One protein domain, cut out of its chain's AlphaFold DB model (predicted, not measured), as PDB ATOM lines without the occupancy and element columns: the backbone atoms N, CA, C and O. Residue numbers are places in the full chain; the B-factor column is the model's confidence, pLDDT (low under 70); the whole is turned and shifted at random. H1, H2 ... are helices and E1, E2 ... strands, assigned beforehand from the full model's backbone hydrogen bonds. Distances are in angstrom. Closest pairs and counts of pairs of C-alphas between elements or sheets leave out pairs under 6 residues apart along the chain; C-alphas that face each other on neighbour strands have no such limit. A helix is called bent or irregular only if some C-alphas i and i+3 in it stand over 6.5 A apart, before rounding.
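AT A GLANCE: This is residues 4 to 22 and 35 to 63 of the 69 residues of an uncharacterized protein of Candidatus Gracilibacteria bacterium (UniProt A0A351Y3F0). A narrow ribbon of two antiparallel strands, E1 and E2, reaches away from two helices that lie near its other end, where E1 begins and E2 ends. H1 lies just before E1 and H2 is set off from it, with the loop of residues 42 to 50 running between the two helices, which do not pack on each other. The printed part has 48 residues with two named helices and two named strands, in the order H1, E1, E2, H2; the sheet's order is E1 - E2, and the class is mixed, helices and strands. The whole is loose, with a radius of gyration of the C-alphas of 12.4 A, and the C-alphas span 38 by 25 by 17 A along their three main axes.

IN THESE COORDINATES: Strand E1 is residues 15 to 20, 16.2 A from first to last C-alpha, and starts with C-alpha 15 at (120.117, 113.096, 160.156). Strand E2 is residues 36 to 41, 16.7 A long, and ends with C-alpha 41 at (117.761, 114.701, 155.878). Helix H1 is residues 4 to 13, 14.3 A long, with C-alpha 4 at (107.624, 110.982, 169.353). Helix H2 is residues 51 to 63, 19.6 A long, and ends with C-alpha 63 at (112.016, 125.034, 147.807). H2 is irregular: C-alphas 60 and 63 are 9.0 A apart.

HOW THE PARTS SIT: E1 and E2 are antiparallel neighbours, with 155 degrees between their N-to-C directions. The C-alphas of Phe 17 and Leu 39 face each other at 4.8 A, and those of Leu 15 and Phe 41 at 5.1 A. N 18 and O 38 are within hydrogen-bond range at 2.8 A, as are N 40 and O 16 at 2.8 A. A tight link of one residue joins H1 to E1. H1 and E2 are only just apart, the closest C-alphas being 8.4 A from each other. E1 and H2 are apart, and H1 and H2 are apart. In H1 every O i to N i+4 pair is within hydrogen-bond range; in H2 8 of 9 are.

THE WHOLE: The two C-alphas farthest apart in the domain are those of Ser 22 and Lys 52, at 37.6 A. Residues 23 to 34 are not printed, and C-alphas 22 and 35 are 7.4 A apart across this cut, which falls in the link from E1 to E2. Of the links that are printed whole, none is long; that from E2 to H2 is short, with 9 residues. Mean pLDDT of the printed part is 81.8; residues 20 to 22 and 35 to 36 are under 70.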
ATOM      1  N   ASP A   4     106.392 110.887 168.564       83.44
ATOM      2  CA  ASP A   4     107.624 110.982 169.353       83.44
ATOM      3  C   ASP A   4     108.681 109.956 168.912       83.44
ATOM      4  O   ASP A   4     109.826 110.304 168.637       83.44
ATOM      5  N   GLN A   5     108.261 108.706 168.698       83.44
ATOM      6  CA  GLN A   5     109.155 107.642 168.249       83.44
ATOM      7  C   GLN A   5     109.690 107.883 166.829       83.44
ATOM      8  O   GLN A   5     110.838 107.551 166.541       83.44
ATOM      9  N   ILE A   6     108.871 108.466 165.946       84.62
ATOM     10  CA  ILE A   6     109.281 108.822 164.579       84.62
ATOM     11  C   ILE A   6     110.345 109.921 164.626       84.62
ATOM     12  O   ILE A   6     111.385 109.787 163.989       84.62
ATOM     13  N   VAL A   7     110.106 110.982 165.405       86.00
ATOM     14  CA  VAL A   7     111.062 112.089 165.564       86.00
ATOM     15  C   VAL A   7     112.379 111.571 166.127       86.00
ATOM     16  O   VAL A   7     113.433 111.873 165.577       86.00
ATOM     17  N   LYS A   8     112.317 110.744 167.174       87.31
ATOM     18  CA  LYS A   8     113.503 110.159 167.791       87.31
ATOM     19  C   LYS A   8     114.332 109.345 166.794       87.31
ATOM     20  O   LYS A   8     115.526 109.592 166.662       87.31
ATOM     21  N   ASN A   9     113.701 108.436 166.049       87.19
ATOM     22  CA  ASN A   9     114.409 107.604 165.072       87.19
ATOM     23  C   ASN A   9     115.083 108.441 163.978       87.19
ATOM     24  O   ASN A   9     116.237 108.180 163.641       87.19
ATOM     25  N   ILE A  10     114.385 109.461 163.469       87.19
ATOM     26  CA  ILE A  10     114.931 110.359 162.451       87.19
ATOM     27  C   ILE A  10     116.163 111.081 162.995       87.19
ATOM     28  O   ILE A  10     117.214 111.067 162.358       87.19
ATOM     29  N   VAL A  11     116.053 111.668 164.191       84.62
ATOM     30  CA  VAL A  11     117.138 112.434 164.816       84.62
ATOM     31  C   VAL A  11     118.366 111.568 165.094       84.62
ATOM     32  O   VAL A  11     119.486 112.026 164.892       84.62
ATOM     33  N   GLU A  12     118.169 110.326 165.536       83.38
ATOM     34  CA  GLU A  12     119.272 109.444 165.928       83.38
ATOM     35  C   GLU A  12     119.953 108.736 164.748       83.38
ATOM     36  O   GLU A  12     121.118 108.362 164.876       83.38
ATOM     37  N   LYS A  13     119.251 108.501 163.630       83.38
ATOM     38  CA  LYS A  13     119.743 107.591 162.575       83.38
ATOM     39  C   LYS A  13     119.717 108.144 161.158       83.38
ATOM     40  O   LYS A  13     120.405 107.597 160.306       83.38
ATOM     41  N   GLU A  14     118.922 109.174 160.893       85.75
ATOM     42  CA  GLU A  14     118.610 109.607 159.522       85.75
ATOM     43  C   GLU A  14     119.084 111.045 159.238       85.75
ATOM     44  O   GLU A  14     119.034 111.511 158.099       85.75
ATOM     45  N   LEU A  15     119.542 111.761 160.271       85.12
ATOM     46  CA  LEU A  15     120.117 113.096 160.156       85.12
ATOM     47  C   LEU A  15     121.620 113.036 159.878       85.12
ATOM     48  O   LEU A  15     122.391 112.449 160.636       85.12
ATOM     49  N   HIS A  16     122.042 113.736 158.831       82.62
ATOM     50  CA  HIS A  16     123.443 113.889 158.465       82.62
ATOM     51  C   HIS A  16     123.898 115.322 158.713       82.62
ATOM     52  O   HIS A  16     123.331 116.268 158.170       82.62
ATOM     53  N   PHE A  17     124.949 115.485 159.510       80.69
ATOM     54  CA  PHE A  17     125.527 116.790 159.814       80.69
ATOM     55  C   PHE A  17     126.834 116.967 159.046       80.69
ATOM     56  O   PHE A  17     127.743 116.143 159.151       80.69
ATOM     57  N   HIS A  18     126.938 118.057 158.298       77.44
ATOM     58  CA  HIS A  18     128.159 118.469 157.628       77.44
ATOM     59  C   HIS A  18     128.675 119.760 158.259       77.44
ATOM     60  O   HIS A  18     127.983 120.776 158.288       77.44
ATOM     61  N   PHE A  19     129.902 119.726 158.764       75.06
ATOM     62  CA  PHE A  19     130.560 120.890 159.345       75.06
ATOM     63  C   PHE A  19     131.647 121.347 158.383       75.06
ATOM     64  O   PHE A  19     132.625 120.634 158.159       75.06
ATOM     65  N   ALA A  20     131.459 122.526 157.792       65.19
ATOM     66  CA  ALA A  20     132.389 123.073 156.816       65.19
ATOM     67  C   ALA A  20     133.140 124.273 157.394       65.19
ATOM     68  O   ALA A  20     132.564 125.190 157.994       65.19
ATOM     69  N   LYS A  21     134.447 124.319 157.131       59.56
ATOM     70  CA  LYS A  21     135.234 125.539 157.308       59.56
ATOM     71  C   LYS A  21     134.828 126.503 156.203       59.56
ATOM     72  O   LYS A  21     134.846 126.146 155.029       59.56
ATOM     73  N   SER A  22     134.456 127.728 156.561       53.69
ATOM     74  CA  SER A  22     134.133 128.767 155.580       53.69
ATOM     75  C   SER A  22     135.415 129.232 154.877       53.69
ATOM     76  O   SER A  22     136.006 130.246 155.248       53.69
ATOM     77  N   THR A  35     132.195 127.696 161.971       61.03
ATOM     78  CA  THR A  35     130.923 128.402 162.275       61.03
ATOM     79  C   THR A  35     129.746 128.017 161.377       61.03
ATOM     80  O   THR A  35     128.656 128.551 161.564       61.03
ATOM     81  N   LYS A  36     129.921 127.097 160.415       65.88
ATOM     82  CA  LYS A  36     128.838 126.627 159.537       65.88
ATOM     83  C   LYS A  36     128.571 125.138 159.770       65.88
ATOM     84  O   LYS A  36     129.451 124.310 159.547       65.88
ATOM     85  N   ALA A  37     127.349 124.831 160.199       73.19
ATOM     86  CA  ALA A  37     126.813 123.479 160.292       73.19
ATOM     87  C   ALA A  37     125.642 123.356 159.312       73.19
ATOM     88  O   ALA A  37     124.717 124.169 159.337       73.19
ATOM     89  N   GLU A  38     125.701 122.363 158.438       79.94
ATOM     90  CA  GLU A  38     124.667 122.022 157.469       79.94
ATOM     91  C   GLU A  38     124.033 120.698 157.889       79.94
ATOM     92  O   GLU A  38     124.729 119.774 158.310       79.94
ATOM     93  N   LEU A  39     122.707 120.623 157.817       81.81
ATOM     94  CA  LEU A  39     121.935 119.441 158.175       81.81
ATOM     95  C   LEU A  39     121.230 118.924 156.927       81.81
ATOM     96  O   LEU A  39     120.445 119.650 156.316       81.81
ATOM     97  N   TYR A  40     121.463 117.661 156.610       82.31
ATOM     98  CA  TYR A  40     120.822 116.952 155.518       82.31
ATOM     99  C   TYR A  40     119.925 115.853 156.084       82.31
ATOM    100  O   TYR A  40     120.304 115.128 157.004       82.31
ATOM    101  N   PHE A  41     118.722 115.740 155.531       85.62
ATOM    102  CA  PHE A  41     117.761 114.701 155.878       85.62
ATOM    103  C   PHE A  41     117.158 114.126 154.599       85.62
ATOM    104  O   PHE A  41     116.504 114.846 153.842       85.62
ATOM    105  N   ASN A  42     117.363 112.828 154.366       86.38
ATOM    106  CA  ASN A  42     116.826 112.159 153.188       86.38
ATOM    107  C   ASN A  42     115.387 111.681 153.445       86.38
ATOM    108  O   ASN A  42     115.139 110.615 154.009       86.38
ATOM    109  N   ILE A  43     114.415 112.479 152.997       84.69
ATOM    110  CA  ILE A  43     112.985 112.170 153.151       84.69
ATOM    111  C   ILE A  43     112.596 110.907 152.357       84.69
ATOM    112  O   ILE A  43     111.710 110.159 152.783       84.69
ATOM    113  N   HIS A  44     113.230 110.665 151.204       83.50
ATOM    114  CA  HIS A  44     112.893 109.553 150.312       83.50
ATOM    115  C   HIS A  44     113.334 108.208 150.882       83.50
ATOM    116  O   HIS A  44     112.528 107.275 150.896       83.50
ATOM    117  N   ASP A  45     114.551 108.135 151.416       84.75
ATOM    118  CA  ASP A  45     115.113 106.907 151.987       84.75
ATOM    119  C   ASP A  45     114.581 106.600 153.398       84.75
ATOM    120  O   ASP A  45     114.610 105.459 153.853       84.75
ATOM    121  N   SER A  46     113.986 107.594 154.068       84.50
ATOM    122  CA  SER A  46     113.516 107.448 155.446       84.50
ATOM    123  C   SER A  46     112.583 106.246 155.656       84.50
ATOM    124  O   SER A  46     111.500 106.164 155.065       84.50
ATOM    125  N   GLN A  47     112.972 105.327 156.542       85.12
ATOM    126  CA  GLN A  47     112.177 104.141 156.895       85.12
ATOM    127  C   GLN A  47     111.135 104.437 157.984       85.12
ATOM    128  O   GLN A  47     110.139 103.724 158.110       85.12
ATOM    129  N   SER A  48     111.339 105.509 158.753       85.88
ATOM    130  CA  SER A  48     110.437 105.937 159.828       85.88
ATOM    131  C   SER A  48     109.177 106.644 159.310       85.88
ATOM    132  O   SER A  48     108.189 106.769 160.039       85.88
ATOM    133  N   LEU A  49     109.192 107.113 158.057       86.19
ATOM    134  CA  LEU A  49     108.102 107.870 157.442       86.19
ATOM    135  C   LEU A  49     107.245 107.009 156.507       86.19
ATOM    136  O   LEU A  49     107.730 106.355 155.586       86.19
ATOM    137  N   THR A  50     105.925 107.103 156.664       87.75
ATOM    138  CA  THR A  50     104.973 106.527 155.700       87.75
ATOM    139  C   THR A  50     104.943 107.330 154.391       87.75
ATOM    140  O   THR A  50     105.213 108.535 154.407       87.75
ATOM    141  N   PRO A  51     104.511 106.740 153.256       86.75
ATOM    142  CA  PRO A  51     104.426 107.453 151.975       86.75
ATOM    143  C   PRO A  51     103.612 108.756 152.042       86.75
ATOM    144  O   PRO A  51     103.995 109.773 151.468       86.75
ATOM    145  N   LYS A  52     102.519 108.769 152.819       88.25
ATOM    146  CA  LYS A  52     101.701 109.975 153.037       88.25
ATOM    147  C   LYS A  52     102.457 111.062 153.811       88.25
ATOM    148  O   LYS A  52     102.314 112.242 153.497       88.25
ATOM    149  N   GLN A  53     103.252 110.682 154.814       88.00
ATOM    150  CA  GLN A  53     104.067 111.624 155.588       88.00
ATOM    151  C   GLN A  53     105.223 112.184 154.754       88.00
ATOM    152  O   GLN A  53     105.457 113.388 154.819       88.00
ATOM    153  N   LYS A  54     105.869 111.358 153.918       88.31
ATOM    154  CA  LYS A  54     106.905 111.802 152.969       88.31
ATOM    155  C   LYS A  54     106.370 112.877 152.027       88.31
ATOM    156  O   LYS A  54     106.913 113.975 151.984       88.31
ATOM    157  N   LEU A  55     105.240 112.615 151.364       88.19
ATOM    158  CA  LEU A  55     104.597 113.587 150.468       88.19
ATOM    159  C   LEU A  55     104.229 114.891 151.186       88.19
ATOM    160  O   LEU A  55     104.404 115.979 150.638       88.19
ATOM    161  N   ARG A  56     103.739 114.798 152.428       89.38
ATOM    162  CA  ARG A  56     103.419 115.979 153.237       89.38
ATOM    163  C   ARG A  56     104.672 116.783 153.579       89.38
ATOM    164  O   ARG A  56     104.628 118.004 153.480       89.38
ATOM    165  N   LEU A  57     105.763 116.123 153.961       85.81
ATOM    166  CA  LEU A  57     107.029 116.780 154.287       85.81
ATOM    167  C   LEU A  57     107.656 117.442 153.066       85.81
ATOM    168  O   LEU A  57     108.053 118.594 153.169       85.81
ATOM    169  N   ILE A  58     107.660 116.775 151.911       85.69
ATOM    170  CA  ILE A  58     108.142 117.358 150.650       85.69
ATOM    171  C   ILE A  58     107.328 118.612 150.309       85.69
ATOM    172  O   ILE A  58     107.889 119.670 150.033       85.69
ATOM    173  N   ARG A  59     105.996 118.536 150.426       86.50
ATOM    174  CA  ARG A  59     105.116 119.690 150.200       86.50
ATOM    175  C   ARG A  59     105.356 120.836 151.192       86.50
ATOM    176  O   ARG A  59     105.236 121.989 150.797       86.50
ATOM    177  N   LEU A  60     105.658 120.537 152.457       86.31
ATOM    178  CA  LEU A  60     105.949 121.544 153.487       86.31
ATOM    179  C   LEU A  60     107.336 122.172 153.322       86.31
ATOM    180  O   LEU A  60     107.494 123.371 153.536       86.31
ATOM    181  N   ALA A  61     108.335 121.369 152.960       83.12
ATOM    182  CA  ALA A  61     109.707 121.817 152.771       83.12
ATOM    183  C   ALA A  61     109.872 122.651 151.489       83.12
ATOM    184  O   ALA A  61     110.734 123.530 151.447       83.12
ATOM    185  N   GLY A  62     109.015 122.442 150.482       81.62
ATOM    186  CA  GLY A  62     108.918 123.301 149.303       81.62
ATOM    187  C   GLY A  62     110.267 123.461 148.600       81.62
ATOM    188  O   GLY A  62     110.882 122.478 148.206       81.62
ATOM    189  N   SER A  63     110.753 124.701 148.485       74.44
ATOM    190  CA  SER A  63     112.016 125.034 147.807       74.44
ATOM    191  C   SER A  63     113.289 124.674 148.586       74.44
ATOM    192  O   SER A  63     114.383 124.945 148.104       74.44
TER     193      SER A  63